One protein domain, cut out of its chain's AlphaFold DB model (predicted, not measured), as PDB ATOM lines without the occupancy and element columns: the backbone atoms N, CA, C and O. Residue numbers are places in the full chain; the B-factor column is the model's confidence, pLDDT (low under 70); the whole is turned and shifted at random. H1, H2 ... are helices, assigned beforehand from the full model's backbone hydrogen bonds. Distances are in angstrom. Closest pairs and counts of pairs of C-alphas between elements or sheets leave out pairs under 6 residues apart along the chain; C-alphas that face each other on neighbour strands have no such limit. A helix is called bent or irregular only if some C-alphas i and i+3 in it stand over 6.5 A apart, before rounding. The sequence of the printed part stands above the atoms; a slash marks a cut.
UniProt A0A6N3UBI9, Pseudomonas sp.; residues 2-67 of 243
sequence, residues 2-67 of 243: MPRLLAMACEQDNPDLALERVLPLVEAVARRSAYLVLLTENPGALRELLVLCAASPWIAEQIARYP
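AT A GLANCE: This is residues 2 to 67 of the 243 residues of a protein of Pseudomonas sp. (UniProt A0A6N3UBI9). The longest helix, H2, lies side by side with the last, H5, while H4 crosses the first half of H2 steeply. H1 folds back on the beginning of H2 and also packs on H4; H3 makes a corner with H4. The 66 printed residues hold five named helices, H1 to H5 in order, and no named strand: the class is all helix. The whole is compact and rounded, with a radius of gyration of the C-alphas of 10.6 A and spans of 29 by 22 by 16 A.

IN THESE COORDINATES: Find C-alpha 15 at (29.555, 8.927, 27.263); from there H2, residues 15 to 29, runs 20.9 A to C-alpha 29 at (35.559, -8.180, 16.896). It is irregular, but only just: C-alphas 21 and 24 are 6.6 A apart. H4, residues 43 to 55, spans 18.3 A. H5, residues 57 to 65, spans 12.2 A and H3, residues 33 to 41, 12.0 A. H1, residues 2 to 9, spans 10.4 A from C-alpha 2 at (39.479, 3.840, 18.394).

HOW THE PARTS SIT: Look first at the hub, H4, which touches four helices. It touches H2 at a steep tilt of 65 degrees, closest at the C-alphas of Ala 18 and Ala 54, 4.4 A. H2 touches H5 at a shallow tilt of 19 degrees, the same way, closest at C-alphas 25 and 64, 4.0 A. H1 and H2 form a helical hairpin, closest at C-alphas 9 and 15, 5.2 A. H1 touches H4, closest at C-alphas 9 and 50, 6.7 A. H4 touches H5 only at the corner, closest at C-alphas 53 and 60, 4.7 A. H3 and H4 only just touch, only at the corner, with 3 pairs of C-alphas within 8 A, closest at C-alphas 39 and 46, 5.3 A. H5 is apart from H1 and H3. Every O i to N i+4 pair is within hydrogen-bond range in H1, H3, H4 and H5; in H2, 9 of 11 are.

THE WHOLE: The two C-alphas farthest apart, those of Asp 13 and Arg 31, are 29.6 A apart. The four links are tight, the printed part has no cut, and no printed residue is under 70 in pLDDT.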
ATOM      1  N   MET A   2      39.649   3.411  16.982       94.25
ATOM      2  CA  MET A   2      39.479   3.840  18.394       94.25
ATOM      3  C   MET A   2      39.361   5.357  18.656       94.25
ATOM      4  O   MET A   2      38.422   5.739  19.346       94.25
ATOM      5  N   PRO A   3      40.210   6.250  18.100       94.94
ATOM      6  CA  PRO A   3      40.058   7.690  18.343       94.94
ATOM      7  C   PRO A   3      38.704   8.243  17.880       94.94
ATOM      8  O   PRO A   3      38.139   9.120  18.522       94.94
ATOM      9  N   ARG A   4      38.163   7.693  16.786       93.88
ATOM     10  CA  ARG A   4      36.857   8.080  16.241       93.88
ATOM     11  C   ARG A   4      35.712   7.578  17.114       93.88
ATOM     12  O   ARG A   4      34.797   8.343  17.385       93.88
ATOM     13  N   LEU A   5      35.789   6.321  17.560       95.94
ATOM     14  CA  LEU A   5      34.826   5.739  18.499       95.94
ATOM     15  C   LEU A   5      34.731   6.595  19.768       95.94
ATOM     16  O   LEU A   5      33.636   6.984  20.147       95.94
ATOM     17  N   LEU A   6      35.874   6.925  20.378       96.19
ATOM     18  CA  LEU A   6      35.927   7.738  21.595       96.19
ATOM     19  C   LEU A   6      35.371   9.148  21.366       96.19
ATOM     20  O   LEU A   6      34.546   9.604  22.149       96.19
ATOM     21  N   ALA A   7      35.761   9.806  20.270       95.88
ATOM     22  CA  ALA A   7      35.240  11.130  19.933       95.88
ATOM     23  C   ALA A   7      33.709  11.129  19.777       95.88
ATOM     24  O   ALA A   7      33.046  12.011  20.307       95.88
ATOM     25  N   MET A   8      33.143  10.119  19.106       95.69
ATOM     26  CA  MET A   8      31.692  10.000  18.917       95.69
ATOM     27  C   MET A   8      30.953   9.543  20.180       95.69
ATOM     28  O   MET A   8      29.802   9.922  20.381       95.69
ATOM     29  N   ALA A   9      31.590   8.754  21.048       95.12
ATOM     30  CA  ALA A   9      31.023   8.396  22.346       95.12
ATOM     31  C   ALA A   9      30.863   9.639  23.239       95.12
ATOM     32  O   ALA A   9      29.851   9.768  23.920       95.12
ATOM     33  N   CYS A  10      31.799  10.594  23.168       95.62
ATOM     34  CA  CYS A  10      31.682  11.887  23.851       95.62
ATOM     35  C   CYS A  10      30.521  12.762  23.345       95.62
ATOM     36  O   CYS A  10      30.160  13.713  24.031       95.62
ATOM     37  N   GLU A  11      29.940  12.467  22.175       93.50
ATOM     38  CA  GLU A  11      28.747  13.157  21.658       93.50
ATOM     39  C   GLU A  11      27.434  12.594  22.237       93.50
ATOM     40  O   GLU A  11      26.378  13.172  21.996       93.50
ATOM     41  N   GLN A  12      27.469  11.462  22.953       93.50
ATOM     42  CA  GLN A  12      26.278  10.854  23.561       93.50
ATOM     43  C   GLN A  12      25.913  11.536  24.886       93.50
ATOM     44  O   GLN A  12      26.786  12.044  25.587       93.50
ATOM     45  N   ASP A  13      24.639  11.459  25.283       91.12
ATOM     46  CA  ASP A  13      24.155  12.039  26.549       91.12
ATOM     47  C   ASP A  13      24.866  11.461  27.786       91.12
ATOM     48  O   ASP A  13      25.067  12.155  28.783       91.12
ATOM     49  N   ASN A  14      25.262  10.184  27.725       93.44
ATOM     50  CA  ASN A  14      26.037   9.508  28.763       93.44
ATOM     51  C   ASN A  14      27.245   8.776  28.140       93.44
ATOM     52  O   ASN A  14      27.137   7.587  27.810       93.44
ATOM     53  N   PRO A  15      28.382   9.474  27.945       95.44
ATOM     54  CA  PRO A  15      29.555   8.927  27.263       95.44
ATOM     55  C   PRO A  15      30.145   7.689  27.940       95.44
ATOM     56  O   PRO A  15      30.507   6.736  27.251       95.44
ATOM     57  N   ASP A  16      30.207   7.686  29.275       95.44
ATOM     58  CA  ASP A  16      30.778   6.580  30.050       95.44
ATOM     59  C   ASP A  16      29.955   5.304  29.854       95.44
ATOM     60  O   ASP A  16      30.507   4.251  29.541       95.44
ATOM     61  N   LEU A  17      28.624   5.414  29.933       95.19
ATOM     62  CA  LEU A  17      27.717   4.285  29.724       95.19
ATOM     63  C   LEU A  17      27.746   3.773  28.277       95.19
ATOM     64  O   LEU A  17      27.722   2.563  28.042       95.19
ATOM     65  N   ALA A  18      27.785   4.678  27.295       94.75
ATOM     66  CA  ALA A  18      27.887   4.303  25.886       94.75
ATOM     67  C   ALA A  18      29.192   3.536  25.613       94.75
ATOM     68  O   ALA A  18      29.182   2.509  24.928       94.75
ATOM     69  N   LEU A  19      30.303   4.007  26.189       96.06
ATOM     70  CA  LEU A  19      31.602   3.359  26.065       96.06
ATOM     71  C   LEU A  19      31.627   2.000  26.776       96.06
ATOM     72  O   LEU A  19      32.050   1.014  26.175       96.06
ATOM     73  N   GLU A  20      31.124   1.921  28.011       96.69
ATOM     74  CA  GLU A  20      31.014   0.673  28.776       96.69
ATOM     75  C   GLU A  20      30.291  -0.415  27.972       96.69
ATOM     76  O   GLU A  20      30.752  -1.553  27.898       96.69
ATOM     77  N   ARG A  21      29.192  -0.056  27.301       96.94
ATOM     78  CA  ARG A  21      28.372  -1.009  26.546       96.94
ATOM     79  C   ARG A  21      28.936  -1.382  25.178       96.94
ATOM     80  O   ARG A  21      28.684  -2.490  24.712       96.94
ATOM     81  N   VAL A  22      29.693  -0.503  24.518       96.88
ATOM     82  CA  VAL A  22      30.265  -0.802  23.191       96.88
ATOM     83  C   VAL A  22      31.592  -1.566  23.276       96.88
ATOM     84  O   VAL A  22      31.944  -2.291  22.346       96.88
ATOM     85  N   LEU A  23      32.337  -1.447  24.381       96.19
ATOM     86  CA  LEU A  23      33.639  -2.105  24.544       96.19
ATOM     87  C   LEU A  23      33.592  -3.640  24.394       96.19
ATOM     88  O   LEU A  23      34.425  -4.156  23.645       96.19
ATOM     89  N   PRO A  24      32.617  -4.375  24.971       96.69
ATOM     90  CA  PRO A  24      32.496  -5.819  24.762       96.69
ATOM     91  C   PRO A  24      32.391  -6.220  23.286       96.69
ATOM     92  O   PRO A  24      32.967  -7.225  22.867       96.69
ATOM     93  N   LEU A  25      31.705  -5.417  22.463       96.50
ATOM     94  CA  LEU A  25      31.661  -5.636  21.017       96.50
ATOM     95  C   LEU A  25      33.042  -5.434  20.389       96.50
ATOM     96  O   LEU A  25      33.471  -6.267  19.591       96.50
ATOM     97  N   VAL A  26      33.738  -4.344  20.731       95.75
ATOM     98  CA  VAL A  26      35.081  -4.056  20.200       95.75
ATOM     99  C   VAL A  26      36.039  -5.203  20.515       95.75
ATOM    100  O   VAL A  26      36.775  -5.638  19.629       95.75
ATOM    101  N   GLU A  27      35.991  -5.739  21.734       95.62
ATOM    102  CA  GLU A  27      36.763  -6.915  22.139       95.62
ATOM    103  C   GLU A  27      36.383  -8.158  21.322       95.62
ATOM    104  O   GLU A  27      37.263  -8.842  20.787       95.62
ATOM    105  N   ALA A  28      35.081  -8.414  21.146       94.06
ATOM    106  CA  ALA A  28      34.569  -9.552  20.382       94.06
ATOM    107  C   ALA A  28      35.000  -9.530  18.902       94.06
ATOM    108  O   ALA A  28      35.222 -10.587  18.300       94.06
ATOM    109  N   VAL A  29      35.155  -8.341  18.304       95.31
ATOM    110  CA  VAL A  29      35.559  -8.180  16.896       95.31
ATOM    111  C   VAL A  29      37.015  -7.765  16.700       95.31
ATOM    112  O   VAL A  29      37.444  -7.634  15.556       95.31
ATOM    113  N   ALA A  30      37.815  -7.617  17.760       93.19
ATOM    114  CA  ALA A  30      39.188  -7.102  17.674       93.19
ATOM    115  C   ALA A  30      40.081  -7.881  16.687       93.19
ATOM    116  O   ALA A  30      40.949  -7.307  16.030       93.19
ATOM    117  N   ARG A  31      39.852  -9.196  16.548       93.50
ATOM    118  CA  ARG A  31      40.578 -10.080  15.613       93.50
ATOM    119  C   ARG A  31      39.924 -10.206  14.231       93.50
ATOM    120  O   ARG A  31      40.423 -10.937  13.383       93.50
ATOM    121  N   ARG A  32      38.801  -9.527  14.002       93.88
ATOM    122  CA  ARG A  32      37.993  -9.575  12.777       93.88
ATOM    123  C   ARG A  32      38.017  -8.197  12.120       93.88
ATOM    124  O   ARG A  32      37.079  -7.412  12.251       93.88
ATOM    125  N   SER A  33      39.112  -7.905  11.417       93.62
ATOM    126  CA  SER A  33      39.386  -6.580  10.840       93.62
ATOM    127  C   SER A  33      38.251  -6.042   9.965       93.62
ATOM    128  O   SER A  33      38.017  -4.839   9.983       93.62
ATOM    129  N   ALA A  34      37.507  -6.913   9.273       94.88
ATOM    130  CA  ALA A  34      36.364  -6.535   8.443       94.88
ATOM    131  C   ALA A  34      35.322  -5.683   9.194       94.88
ATOM    132  O   ALA A  34      34.908  -4.650   8.678       94.88
ATOM    133  N   TYR A  35      34.967  -6.041  10.434       95.38
ATOM    134  CA  TYR A  35      33.992  -5.275  11.222       95.38
ATOM    135  C   TYR A  35      34.534  -3.906  11.650       95.38
ATOM    136  O   TYR A  35      33.830  -2.900  11.596       95.38
ATOM    137  N   LEU A  36      35.812  -3.841  12.037       94.94
ATOM    138  CA  LEU A  36      36.453  -2.577  12.411       94.94
ATOM    139  C   LEU A  36      36.614  -1.641  11.206       94.94
ATOM    140  O   LEU A  36      36.483  -0.424  11.356       94.94
ATOM    141  N   VAL A  37      36.894  -2.198  10.024       95.50
ATOM    142  CA  VAL A  37      36.930  -1.459   8.756       95.50
ATOM    143  C   VAL A  37      35.532  -0.956   8.415       95.50
ATOM    144  O   VAL A  37      35.385   0.243   8.217       95.50
ATOM    145  N   LEU A  38      34.501  -1.809   8.464       95.44
ATOM    146  CA  LEU A  38      33.104  -1.419   8.232       95.44
ATOM    147  C   LEU A  38      32.714  -0.198   9.072       95.44
ATOM    148  O   LEU A  38      32.249   0.795   8.520       95.44
ATOM    149  N   LEU A  39      32.973  -0.223  10.382       95.38
ATOM    150  CA  LEU A  39      32.648   0.894  11.276       95.38
ATOM    151  C   LEU A  39      33.551   2.122  11.078       95.38
ATOM    152  O   LEU A  39      33.147   3.249  11.360       95.38
ATOM    153  N   THR A  40      34.789   1.931  10.617       94.38
ATOM    154  CA  THR A  40      35.699   3.049  10.325       94.38
ATOM    155  C   THR A  40      35.280   3.783   9.050       94.38
ATOM    156  O   THR A  40      35.267   5.017   9.050       94.38
ATOM    157  N   GLU A  41      34.911   3.031   8.011       95.38
ATOM    158  CA  GLU A  41      34.509   3.530   6.691       95.38
ATOM    159  C   GLU A  41      33.064   4.051   6.666       95.38
ATOM    160  O   GLU A  41      32.734   4.886   5.829       95.38
ATOM    161  N   ASN A  42      32.212   3.622   7.607       95.94
ATOM    162  CA  ASN A  42      30.804   4.020   7.684       95.94
ATOM    163  C   ASN A  42      30.507   4.756   9.003       95.94
ATOM    164  O   ASN A  42      30.082   4.145   9.986       95.94
ATOM    165  N   PRO A  43      30.674   6.093   9.043       93.56
ATOM    166  CA  PRO A  43      30.477   6.881  10.260       93.56
ATOM    167  C   PRO A  43      29.026   6.862  10.744       93.56
ATOM    168  O   PRO A  43      28.782   6.974  11.940       93.56
ATOM    169  N   GLY A  44      28.071   6.722   9.814       94.62
ATOM    170  CA  GLY A  44      26.654   6.548  10.133       94.62
ATOM    171  C   GLY A  44      26.419   5.279  10.947       94.62
ATOM    172  O   GLY A  44      25.865   5.361  12.033       94.62
ATOM    173  N   ALA A  45      26.954   4.139  10.501       95.50
ATOM    174  CA  ALA A  45      26.832   2.873  11.224       95.50
ATOM    175  C   ALA A  45      27.467   2.928  12.622       95.50
ATOM    176  O   ALA A  45      26.896   2.420  13.582       95.50
ATOM    177  N   LEU A  46      28.621   3.592  12.759       95.94
ATOM    178  CA  LEU A  46      29.248   3.811  14.065       95.94
ATOM    179  C   LEU A  46      28.391   4.698  14.985       95.94
ATOM    180  O   LEU A  46      28.353   4.465  16.191       95.94
ATOM    181  N   ARG A  47      27.693   5.697  14.427       94.44
ATOM    182  CA  ARG A  47      26.750   6.531  15.180       94.44
ATOM    183  C   ARG A  47      25.567   5.701  15.667       94.44
ATOM    184  O   ARG A  47      25.290   5.736  16.859       94.44
ATOM    185  N   GLU A  48      24.934   4.929  14.783       94.75
ATOM    186  CA  GLU A  48      23.786   4.096  15.166       94.75
ATOM    187  C   GLU A  48      24.171   3.022  16.181       94.75
ATOM    188  O   GLU A  48      23.436   2.783  17.135       94.75
ATOM    189  N   LEU A  49      25.362   2.432  16.043       95.88
ATOM    190  CA  LEU A  49      25.902   1.513  17.040       95.88
ATOM    191  C   LEU A  49      25.944   2.161  18.431       95.88
ATOM    192  O   LEU A  49      25.460   1.576  19.397       95.88
ATOM    193  N   LEU A  50      26.509   3.367  18.537       95.94
ATOM    194  CA  LEU A  50      26.622   4.080  19.810       95.94
ATOM    195  C   LEU A  50      25.252   4.462  20.378       95.94
ATOM    196  O   LEU A  50      25.028   4.246  21.566       95.94
ATOM    197  N   VAL A  51      24.338   4.961  19.540       94.12
ATOM    198  CA  VAL A  51      22.964   5.311  19.943       94.12
ATOM    199  C   VAL A  51      22.244   4.086  20.509       94.12
ATOM    200  O   VAL A  51      21.695   4.138  21.609       94.12
ATOM    201  N   LEU A  52      22.287   2.958  19.797       94.75
ATOM    202  CA  LEU A  52      21.613   1.731  20.218       94.75
ATOM    203  C   LEU A  52      22.235   1.127  21.483       94.75
ATOM    204  O   LEU A  52      21.502   0.732  22.391       94.75
ATOM    205  N   CYS A  53      23.567   1.092  21.581       95.69
ATOM    206  CA  CYS A  53      24.254   0.619  22.783       95.69
ATOM    207  C   CYS A  53      23.953   1.518  23.994       95.69
ATOM    208  O   CYS A  53      23.651   1.013  25.076       95.69
ATOM    209  N   ALA A  54      23.976   2.842  23.830       94.69
ATOM    210  CA  ALA A  54      23.641   3.785  24.896       94.69
ATOM    211  C   ALA A  54      22.179   3.641  25.356       94.69
ATOM    212  O   ALA A  54      21.895   3.721  26.553       94.69
ATOM    213  N   ALA A  55      21.264   3.347  24.431       93.62
ATOM    214  CA  ALA A  55      19.847   3.185  24.734       93.62
ATOM    215  C   ALA A  55      19.509   1.838  25.397       93.62
ATOM    216  O   ALA A  55      18.684   1.805  26.309       93.62
ATOM    217  N   SER A  56      20.144   0.729  24.994       94.62
ATOM    218  CA  SER A  56      19.784  -0.608  25.483       94.62
ATOM    219  C   SER A  56      20.998  -1.510  25.744       94.62
ATOM    220  O   SER A  56      21.731  -1.841  24.807       94.62
ATOM    221  N   PRO A  57      21.194  -1.993  26.993       95.31
ATOM    222  CA  PRO A  57      22.249  -2.961  27.290       95.31
ATOM    223  C   PRO A  57      22.000  -4.293  26.573       95.31
ATOM    224  O   PRO A  57      22.937  -4.906  26.075       95.31
ATOM    225  N   TRP A  58      20.735  -4.697  26.426       94.44
ATOM    226  CA  TRP A  58      20.379  -5.925  25.723       94.44
ATOM    227  C   TRP A  58      20.767  -5.867  24.238       94.44
ATOM    228  O   TRP A  58      21.320  -6.835  23.724       94.44
ATOM    229  N   ILE A  59      20.563  -4.730  23.552       95.31
ATOM    230  CA  ILE A  59      21.022  -4.582  22.157       95.31
ATOM    231  C   ILE A  59      22.548  -4.650  22.084       95.31
ATOM    232  O   ILE A  59      23.081  -5.345  21.220       95.31
ATOM    233  N   ALA A  60      23.253  -3.980  23.000       96.56
ATOM    234  CA  ALA A  60      24.712  -4.034  23.049       96.56
ATOM    235  C   ALA A  60      25.227  -5.479  23.196       96.56
ATOM    236  O   ALA A  60      26.107  -5.903  22.445       96.56
ATOM    237  N   GLU A  61      24.617  -6.261  24.089       95.12
ATOM    238  CA  GLU A  61      24.916  -7.684  24.267       95.12
ATOM    239  C   GLU A  61      24.615  -8.505  23.005       95.12
ATOM    240  O   GLU A  61      25.426  -9.352  22.623       95.12
ATOM    241  N   GLN A  62      23.489  -8.256  22.323       93.44
ATOM    242  CA  GLN A  62      23.144  -8.967  21.086       93.44
ATOM    243  C   GLN A  62      24.146  -8.690  19.960       93.44
ATOM    244  O   GLN A  62      24.602  -9.635  19.316       93.44
ATOM    245  N   ILE A  63      24.524  -7.426  19.736       95.50
ATOM    246  CA  ILE A  63      25.489  -7.062  18.686       95.50
ATOM    247  C   ILE A  63      26.878  -7.621  19.028       95.50
ATOM    248  O   ILE A  63      27.547  -8.167  18.152       95.50
ATOM    249  N   ALA A  64      27.303  -7.563  20.296       95.38
ATOM    250  CA  ALA A  64      28.572  -8.152  20.735       95.38
ATOM    251  C   ALA A  64      28.603  -9.673  20.533       95.38
ATOM    252  O   ALA A  64      29.601 -10.226  20.062       95.38
ATOM    253  N   ARG A  65      27.496 -10.354  20.848       93.56
ATOM    254  CA  ARG A  65      27.363 -11.803  20.669       93.56
ATOM    255  C   ARG A  65      27.306 -12.197  19.195       93.56
ATOM    256  O   ARG A  65      27.882 -13.219  18.821       93.56
ATOM    257  N   TYR A  66      26.652 -11.391  18.360       93.94
ATOM    258  CA  TYR A  66      26.432 -11.675  16.942       93.94
ATOM    259  C   TYR A  66      26.805 -10.491  16.040       93.94
ATOM    260  O   TYR A  66      25.923  -9.893  15.428       93.94
ATOM    261  N   PRO A  67      28.107 -10.195  15.853       94.44
ATOM    262  CA  PRO A  67      28.549  -8.996  15.132       94.44
ATOM    263  C   PRO A  67      28.151  -8.932  13.654       94.44
ATOM    264  O   PRO A  67      28.274  -7.883  13.035       94.44
TER     265      PRO A  67